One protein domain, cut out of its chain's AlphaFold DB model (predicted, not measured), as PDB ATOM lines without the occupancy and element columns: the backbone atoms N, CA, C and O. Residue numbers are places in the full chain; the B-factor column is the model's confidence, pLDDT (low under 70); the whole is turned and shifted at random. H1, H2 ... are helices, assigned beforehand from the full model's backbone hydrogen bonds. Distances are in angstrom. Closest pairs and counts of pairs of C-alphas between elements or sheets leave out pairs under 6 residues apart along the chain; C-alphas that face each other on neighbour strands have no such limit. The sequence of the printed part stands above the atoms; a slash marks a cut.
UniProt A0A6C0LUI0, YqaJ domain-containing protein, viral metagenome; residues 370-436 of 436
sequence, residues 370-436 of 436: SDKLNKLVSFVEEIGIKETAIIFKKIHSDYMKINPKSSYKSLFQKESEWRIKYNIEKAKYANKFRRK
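Overview. This is residues 370 to 436 of the 436 residues of the protein "YqaJ domain-containing protein" of viral metagenome (UniProt A0A6C0LUI0). The longest helix, H3, sticks out as a free arm from a small body, in which H1 and H2 lie side by side, running opposite ways, and a long link folds back past H2. This arm makes much of the length. The printed part has 67 residues, with three named helices in the order H1, H2, H3 and no named strand: the class is all helix. It is only just loose, close to extended, with a radius of gyration of the C-alphas of 16.3 A and spans of 54 by 25 by 12 A.

Along the chain. Find C-alpha 417 at (325.108, 343.963, 242.700); from there H3, residues 417 to 434, runs 26.4 A to C-alpha 434 at (348.535, 342.070, 254.646). Go back to C-alpha 370 at (330.713, 315.702, 226.072), where H1, residues 370 to 383, begins its 20.1 A. H2, residues 388 to 402, covers 21.6 A.

Arrangement. Look first at H3, which touches no helix: it is apart from H1 and apart from H2. H1 and H2 form a helical hairpin, at a shallow tilt of 23 degrees, opposite ways. They only just touch, with 3 pairs of C-alphas within 8 A; the closest C-alphas are those of Val 380 and Ile 391, 6.9 A apart. In H1 and H3 every O i to N i+4 pair is within hydrogen-bond range; in H2, 10 of 11 are.

Size, cuts and confidence. The two C-alphas farthest apart, those of Lys 405 and Lys 436, are 55.8 A apart. Residues 401 to 407 stand free, and so do residues 416 to 436, of which 417 to 434 belong to H3. The body without them spans 26 by 22 by 9 A. The link from H1 to H2 is tight, and that from H2 to H3, residues 403 to 416, is long. The printed part has no cut and ends at the chain's last residue. Look at the B-factor column: the mean pLDDT of the printed part is 94.0, and residues 434 to 436 are under 70.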
ATOM      1  N   SER A 370     329.549 315.995 225.222       95.88
ATOM      2  CA  SER A 370     330.713 315.702 226.072       95.88
ATOM      3  C   SER A 370     332.034 316.235 225.497       95.88
ATOM      4  O   SER A 370     332.896 316.683 226.252       95.88
ATOM      5  N   ASP A 371     332.171 316.259 224.170       96.75
ATOM      6  CA  ASP A 371     333.304 316.840 223.444       96.75
ATOM      7  C   ASP A 371     333.468 318.337 223.752       96.75
ATOM      8  O   ASP A 371     334.567 318.804 224.064       96.75
ATOM      9  N   LYS A 372     332.364 319.092 223.714       97.81
ATOM     10  CA  LYS A 372     332.354 320.534 224.001       97.81
ATOM     11  C   LYS A 372     332.538 320.797 225.483       97.81
ATOM     12  O   LYS A 372     333.236 321.742 225.832       97.81
ATOM     13  N   LEU A 373     331.967 319.949 226.338       98.12
ATOM     14  CA  LEU A 373     332.152 320.040 227.783       98.12
ATOM     15  C   LEU A 373     333.628 319.880 228.164       98.12
ATOM     16  O   LEU A 373     334.138 320.695 228.921       98.12
ATOM     17  N   ASN A 374     334.335 318.896 227.605       97.75
ATOM     18  CA  ASN A 374     335.764 318.718 227.881       97.75
ATOM     19  C   ASN A 374     336.587 319.931 227.414       97.75
ATOM     20  O   ASN A 374     337.432 320.416 228.157       97.75
ATOM     21  N   LYS A 375     336.284 320.487 226.232       98.06
ATOM     22  CA  LYS A 375     336.921 321.731 225.755       98.06
ATOM     23  C   LYS A 375     336.607 322.933 226.649       98.06
ATOM     24  O   LYS A 375     337.455 323.805 226.807       98.06
ATOM     25  N   LEU A 376     335.398 323.009 227.207       98.50
ATOM     26  CA  LEU A 376     335.025 324.047 228.166       98.50
ATOM     27  C   LEU A 376     335.807 323.898 229.475       98.50
ATOM     28  O   LEU A 376     336.264 324.905 229.996       98.50
ATOM     29  N   VAL A 377     335.985 322.673 229.981       98.06
ATOM     30  CA  VAL A 377     336.798 322.413 231.180       98.06
ATOM     31  C   VAL A 377     338.223 322.921 230.976       98.06
ATOM     32  O   VAL A 377     338.655 323.770 231.747       98.06
ATOM     33  N   SER A 378     338.898 322.516 229.894       98.00
ATOM     34  CA  SER A 378     340.262 322.985 229.603       98.00
ATOM     35  C   SER A 378     340.343 324.504 229.440       98.00
ATOM     36  O   SER A 378     341.272 325.134 229.931       98.00
ATOM     37  N   PHE A 379     339.340 325.116 228.804       98.44
ATOM     38  CA  PHE A 379     339.268 326.573 228.681       98.44
ATOM     39  C   PHE A 379     339.148 327.274 230.042       98.44
ATOM     40  O   PHE A 379     339.793 328.289 230.271       98.44
ATOM     41  N   VAL A 380     338.331 326.741 230.958       98.06
ATOM     42  CA  VAL A 380     338.145 327.304 232.307       98.06
ATOM     43  C   VAL A 380     339.386 327.098 233.180       98.06
ATOM     44  O   VAL A 380     339.691 327.962 233.999       98.06
ATOM     45  N   GLU A 381     340.112 325.992 233.005       97.25
ATOM     46  CA  GLU A 381     341.405 325.755 233.662       97.25
ATOM     47  C   GLU A 381     342.462 326.784 233.236       97.25
ATOM     48  O   GLU A 381     343.242 327.228 234.074       97.25
ATOM     49  N   GLU A 382     342.447 327.202 231.968       97.88
ATOM     50  CA  GLU A 382     343.376 328.195 231.418       97.88
ATOM     51  C   GLU A 382     343.103 329.616 231.939       97.88
ATOM     52  O   GLU A 382     344.023 330.293 232.394       97.88
ATOM     53  N   ILE A 383     341.847 330.078 231.891       97.88
ATOM     54  CA  ILE A 383     341.511 331.479 232.221       97.88
ATOM     55  C   ILE A 383     341.120 331.695 233.689       97.88
ATOM     56  O   ILE A 383     341.160 332.817 234.190       97.88
ATOM     57  N   GLY A 384     340.736 330.628 234.390       97.50
ATOM     58  CA  GLY A 384     340.278 330.664 235.773       97.50
ATOM     59  C   GLY A 384     338.768 330.879 235.937       97.50
ATOM     60  O   GLY A 384     338.105 331.599 235.194       97.50
ATOM     61  N   ILE A 385     338.211 330.282 236.997       96.06
ATOM     62  CA  ILE A 385     336.762 330.240 237.282       96.06
ATOM     63  C   ILE A 385     336.094 331.608 237.503       96.06
ATOM     64  O   ILE A 385     334.871 331.694 237.457       96.06
ATOM     65  N   LYS A 386     336.879 332.659 237.773       95.62
ATOM     66  CA  LYS A 386     336.375 334.010 238.075       95.62
ATOM     67  C   LYS A 386     336.007 334.801 236.822       95.62
ATOM     68  O   LYS A 386     335.268 335.774 236.930       95.62
ATOM     69  N   GLU A 387     336.485 334.380 235.651       97.31
ATOM     70  CA  GLU A 387     336.256 335.047 234.366       97.31
ATOM     71  C   GLU A 387     334.847 334.754 233.808       97.31
ATOM     72  O   GLU A 387     334.668 334.354 232.654       97.31
ATOM     73  N   THR A 388     333.811 334.932 234.640       97.44
ATOM     74  CA  THR A 388     332.425 334.513 234.376       97.44
ATOM     75  C   THR A 388     331.900 335.053 233.043       97.44
ATOM     76  O   THR A 388     331.328 334.297 232.256       97.44
ATOM     77  N   ALA A 389     332.132 336.332 232.731       98.19
ATOM     78  CA  ALA A 389     331.657 336.940 231.487       98.19
ATOM     79  C   ALA A 389     332.254 336.267 230.236       98.19
ATOM     80  O   ALA A 389     331.530 335.997 229.270       98.19
ATOM     81  N   ILE A 390     333.555 335.953 230.267       98.38
ATOM     82  CA  ILE A 390     334.286 335.303 229.169       98.38
ATOM     83  C   ILE A 390     333.822 333.850 229.017       98.38
ATOM     84  O   ILE A 390     333.487 333.414 227.911       98.38
ATOM     85  N   ILE A 391     333.728 333.121 230.133       98.69
ATOM     86  CA  ILE A 391     333.262 331.730 230.176       98.69
ATOM     87  C   ILE A 391     331.864 331.616 229.566       98.69
ATOM     88  O   ILE A 391     331.638 330.811 228.660       98.69
ATOM     89  N   PHE A 392     330.922 332.453 230.005       98.56
ATOM     90  CA  PHE A 392     329.543 332.360 229.533       98.56
ATOM     91  C   PHE A 392     329.342 332.901 228.119       98.56
ATOM     92  O   PHE A 392     328.444 332.423 227.426       98.56
ATOM     93  N   LYS A 393     330.236 333.767 227.624       98.62
ATOM     94  CA  LYS A 393     330.293 334.125 226.199       98.62
ATOM     95  C   LYS A 393     330.693 332.930 225.331       98.62
ATOM     96  O   LYS A 393     330.065 332.695 224.297       98.62
ATOM     97  N   LYS A 394     331.684 332.138 225.760       98.38
ATOM     98  CA  LYS A 394     332.043 330.878 225.086       98.38
ATOM     99  C   LYS A 394     330.889 329.877 225.128       98.38
ATOM    100  O   LYS A 394     330.530 329.336 224.085       98.38
ATOM    101  N   ILE A 395     330.287 329.666 226.302       98.62
ATOM    102  CA  ILE A 395     329.135 328.764 226.463       98.62
ATOM    103  C   ILE A 395     327.995 329.161 225.532       98.62
ATOM    104  O   ILE A 395     327.454 328.316 224.821       98.62
ATOM    105  N   HIS A 396     327.665 330.449 225.502       98.62
ATOM    106  CA  HIS A 396     326.630 330.979 224.635       98.62
ATOM    107  C   HIS A 396     326.959 330.748 223.154       98.62
ATOM    108  O   HIS A 396     326.107 330.269 222.412       98.62
ATOM    109  N   SER A 397     328.202 331.005 222.727       98.25
ATOM    110  CA  SER A 397     328.644 330.724 221.353       98.25
ATOM    111  C   SER A 397     328.486 329.247 220.984       98.25
ATOM    112  O   SER A 397     327.959 328.931 219.917       98.25
ATOM    113  N   ASP A 398     328.899 328.337 221.868       98.12
ATOM    114  CA  ASP A 398     328.790 326.898 221.630       98.12
ATOM    115  C   ASP A 398     327.319 326.442 221.574       98.12
ATOM    116  O   ASP A 398     326.964 325.649 220.700       98.12
ATOM    117  N   TYR A 399     326.445 327.003 222.419       98.31
ATOM    118  CA  TYR A 399     325.001 326.747 222.382       98.31
ATOM    119  C   TYR A 399     324.344 327.280 221.095       98.31
ATOM    120  O   TYR A 399     323.580 326.552 220.455       98.31
ATOM    121  N   MET A 400     324.654 328.515 220.678       97.88
ATOM    122  CA  MET A 400     324.048 329.163 219.504       97.88
ATOM    123  C   MET A 400     324.424 328.492 218.180       97.88
ATOM    124  O   MET A 400     323.604 328.461 217.268       97.88
ATOM    125  N   LYS A 401     325.618 327.888 218.074       97.06
ATOM    126  CA  LYS A 401     326.014 327.099 216.888       97.06
ATOM    127  C   LYS A 401     325.064 325.933 216.605       97.06
ATOM    128  O   LYS A 401     324.885 325.564 215.452       97.06
ATOM    129  N   ILE A 402     324.478 325.350 217.651       95.56
ATOM    130  CA  ILE A 402     323.530 324.231 217.540       95.56
ATOM    131  C   ILE A 402     322.077 324.732 217.581       95.56
ATOM    132  O   ILE A 402     321.199 324.110 216.990       95.56
ATOM    133  N   ASN A 403     321.823 325.880 218.216       96.06
ATOM    134  CA  ASN A 403     320.490 326.460 218.390       96.06
ATOM    135  C   ASN A 403     320.398 327.881 217.793       96.06
ATOM    136  O   ASN A 403     320.095 328.830 218.518       96.06
ATOM    137  N   PRO A 404     320.617 328.065 216.476       95.00
ATOM    138  CA  PRO A 404     320.759 329.395 215.869       95.00
ATOM    139  C   PRO A 404     319.483 330.247 215.916       95.00
ATOM    140  O   PRO A 404     319.551 331.459 215.760       95.00
ATOM    141  N   LYS A 405     318.316 329.625 216.136       95.62
ATOM    142  CA  LYS A 405     317.018 330.311 216.258       95.62
ATOM    143  C   LYS A 405     316.708 330.795 217.681       95.62
ATOM    144  O   LYS A 405     315.663 331.406 217.885       95.62
ATOM    145  N   SER A 406     317.550 330.484 218.669       95.38
ATOM    146  CA  SER A 406     317.322 330.928 220.046       95.38
ATOM    147  C   SER A 406     317.448 332.451 220.154       95.38
ATOM    148  O   SER A 406     318.336 333.055 219.560       95.38
ATOM    149  N   SER A 407     316.568 333.077 220.935       95.62
ATOM    150  CA  SER A 407     316.599 334.518 221.222       95.62
ATOM    151  C   SER A 407     317.494 334.877 222.412       95.62
ATOM    152  O   SER A 407     317.540 336.034 222.841       95.62
ATOM    153  N   TYR A 408     318.186 333.888 222.978       97.12
ATOM    154  CA  TYR A 408     319.035 334.075 224.140       97.12
ATOM    155  C   TYR A 408     320.203 335.021 223.886       97.12
ATOM    156  O   TYR A 408     320.755 335.110 222.793       97.12
ATOM    157  N   LYS A 409     320.610 335.705 224.956       96.81
ATOM    158  CA  LYS A 409     321.813 336.541 225.010       96.81
ATOM    159  C   LYS A 409     322.818 335.909 225.961       96.81
ATOM    160  O   LYS A 409     322.432 335.153 226.843       96.81
ATOM    161  N   SER A 410     324.102 336.219 225.821       97.12
ATOM    162  CA  SER A 410     325.110 335.718 226.765       97.12
ATOM    163  C   SER A 410     324.776 336.125 228.208       97.12
ATOM    164  O   SER A 410     324.458 337.287 228.462       97.12
ATOM    165  N   LEU A 411     324.861 335.176 229.146       98.06
ATOM    166  CA  LEU A 411     324.643 335.436 230.573       98.06
ATOM    167  C   LEU A 411     325.867 336.132 231.194       98.06
ATOM    168  O   LEU A 411     326.977 336.038 230.667       98.06
ATOM    169  N   PHE A 412     325.654 336.819 232.320       97.88
ATOM    170  CA  PHE A 412     326.704 337.387 233.186       97.88
ATOM    171  C   PHE A 412     327.670 338.364 232.494       97.88
ATOM    172  O   PHE A 412     328.847 338.438 232.829       97.88
ATOM    173  N   GLN A 413     327.190 339.119 231.501       97.50
ATOM    174  CA  GLN A 413     327.997 340.167 230.851       97.50
ATOM    175  C   GLN A 413     328.097 341.450 231.694       97.50
ATOM    176  O   GLN A 413     328.859 342.353 231.358       97.50
ATOM    177  N   LYS A 414     327.319 341.533 232.775       95.75
ATOM    178  CA  LYS A 414     327.421 342.534 233.835       95.75
ATOM    179  C   LYS A 414     327.432 341.789 235.164       95.75
ATOM    180  O   LYS A 414     326.677 340.826 235.306       95.75
ATOM    181  N   GLU A 415     328.277 342.222 236.094       95.00
ATOM    182  CA  GLU A 415     328.272 341.679 237.453       95.00
ATOM    183  C   GLU A 415     326.953 342.023 238.153       95.00
ATOM    184  O   GLU A 415     326.394 343.105 237.951       95.00
ATOM    185  N   SER A 416     326.461 341.097 238.974       96.31
ATOM    186  CA  SER A 416     325.345 341.366 239.877       96.31
ATOM    187  C   SER A 416     325.783 342.330 240.988       96.31
ATOM    188  O   SER A 416     326.959 342.387 241.361       96.31
ATOM    189  N   GLU A 417     324.833 343.066 241.566       97.25
ATOM    190  CA  GLU A 417     325.108 343.963 242.700       97.25
ATOM    191  C   GLU A 417     325.727 343.202 243.885       97.25
ATOM    192  O   GLU A 417     326.687 343.663 244.509       97.25
ATOM    193  N   TRP A 418     325.254 341.977 244.136       98.00
ATOM    194  CA  TRP A 418     325.801 341.097 245.167       98.00
ATOM    195  C   TRP A 418     327.217 340.620 244.860       98.00
ATOM    196  O   TRP A 418     328.063 340.624 245.757       98.00
ATOM    197  N   ARG A 419     327.530 340.268 243.604       97.50
ATOM    198  CA  ARG A 419     328.900 339.916 243.208       97.50
ATOM    199  C   ARG A 419     329.859 341.071 243.486       97.50
ATOM    200  O   ARG A 419     330.913 340.841 244.084       97.50
ATOM    201  N   ILE A 420     329.465 342.297 243.141       97.62
ATOM    202  CA  ILE A 420     330.239 343.513 243.424       97.62
ATOM    203  C   ILE A 420     330.450 343.671 244.939       97.62
ATOM    204  O   ILE A 420     331.591 343.818 245.389       97.62
ATOM    205  N   LYS A 421     329.382 343.567 245.747       97.50
ATOM    206  CA  LYS A 421     329.452 343.667 247.219       97.50
ATOM    207  C   LYS A 421     330.417 342.639 247.819       97.50
ATOM    208  O   LYS A 421     331.310 343.007 248.585       97.50
ATOM    209  N   TYR A 422     330.328 341.374 247.412       97.00
ATOM    210  CA  TYR A 422     331.224 340.323 247.901       97.00
ATOM    211  C   TYR A 422     332.676 340.513 247.461       97.00
ATOM    212  O   TYR A 422     333.596 340.222 248.230       97.00
ATOM    213  N   ASN A 423     332.911 341.005 246.242       95.19
ATOM    214  CA  ASN A 423     334.258 341.318 245.768       95.19
ATOM    215  C   ASN A 423     334.898 342.420 246.633       95.19
ATOM    216  O   ASN A 423     336.053 342.284 247.050       95.19
ATOM    217  N   ILE A 424     334.132 343.459 246.987       95.88
ATOM    218  CA  ILE A 424     334.573 344.532 247.894       95.88
ATOM    219  C   ILE A 424     334.901 343.975 249.289       95.88
ATOM    220  O   ILE A 424     335.945 344.304 249.859       95.88
ATOM    221  N   GLU A 425     334.048 343.119 249.852       92.62
ATOM    222  CA  GLU A 425     334.276 342.508 251.168       92.62
ATOM    223  C   GLU A 425     335.523 341.615 251.197       92.62
ATOM    224  O   GLU A 425     336.351 341.730 252.107       92.62
ATOM    225  N   LYS A 426     335.714 340.780 250.168       92.00
ATOM    226  CA  LYS A 426     336.913 339.939 250.022       92.00
ATOM    227  C   LYS A 426     338.184 340.784 249.937       92.00
ATOM    228  O   LYS A 426     339.176 340.456 250.592       92.00
ATOM    229  N   ALA A 427     338.156 341.889 249.191       92.12
ATOM    230  CA  ALA A 427     339.289 342.808 249.088       92.12
ATOM    231  C   ALA A 427     339.620 343.473 250.437       92.12
ATOM    232  O   ALA A 427     340.788 343.534 250.834       92.12
ATOM    233  N   LYS A 428     338.599 343.911 251.191       91.81
ATOM    234  CA  LYS A 428     338.773 344.460 252.549       91.81
ATOM    235  C   LYS A 428     339.414 343.442 253.491       91.81
ATOM    236  O   LYS A 428     340.340 343.791 254.226       91.81
ATOM    237  N   TYR A 429     338.955 342.190 253.453       86.88
ATOM    238  CA  TYR A 429     339.525 341.117 254.263       86.88
ATOM    239  C   TYR A 429     340.995 340.876 253.899       86.88
ATOM    240  O   TYR A 429     341.851 340.976 254.771       86.88
ATOM    241  N   ALA A 430     341.319 340.679 252.616       86.44
ATOM    242  CA  ALA A 430     342.693 340.443 252.161       86.44
ATOM    243  C   ALA A 430     343.673 341.554 252.595       86.44
ATOM    244  O   ALA A 430     344.784 341.269 253.044       86.44
ATOM    245  N   ASN A 431     343.246 342.818 252.543       83.69
ATOM    246  CA  ASN A 431     344.068 343.953 252.974       83.69
ATOM    247  C   ASN A 431     344.320 343.983 254.490       83.69
ATOM    248  O   ASN A 431     345.390 344.412 254.921       83.69
ATOM    249  N   LYS A 432     343.372 343.509 255.308       79.06
ATOM    250  CA  LYS A 432     343.532 343.434 256.770       79.06
ATOM    251  C   LYS A 432     344.601 342.419 257.187       79.06
ATOM    252  O   LYS A 432     345.286 342.656 258.176       79.06
ATOM    253  N   PHE A 433     344.758 341.329 256.436       70.88
ATOM    254  CA  PHE A 433     345.778 340.302 256.697       70.88
ATOM    255  C   PHE A 433     347.147 340.630 256.103       70.88
ATOM    256  O   PHE A 433     348.126 340.063 256.552       70.88
ATOM    257  N   ARG A 434     347.242 341.555 255.140       68.75
ATOM    258  CA  ARG A 434     348.535 342.070 254.646       68.75
ATOM    259  C   ARG A 434     349.172 343.122 255.561       68.75
ATOM    260  O   ARG A 434     350.339 343.440 255.389       68.75
ATOM    261  N   ARG A 435     348.389 343.720 256.466       56.50
ATOM    262  CA  ARG A 435     348.834 344.750 257.426       56.50
ATOM    263  C   ARG A 435     349.113 344.194 258.831       56.50
ATOM    264  O   ARG A 435     349.428 344.972 259.725       56.50
ATOM    265  N   LYS A 436     348.939 342.889 259.023       49.00
ATOM    266  CA  LYS A 436     349.380 342.129 260.194       49.00
ATOM    267  C   LYS A 436     350.534 341.246 259.762       49.00
ATOM    268  O   LYS A 436     351.393 340.997 260.627       49.00
TER     269      LYS A 436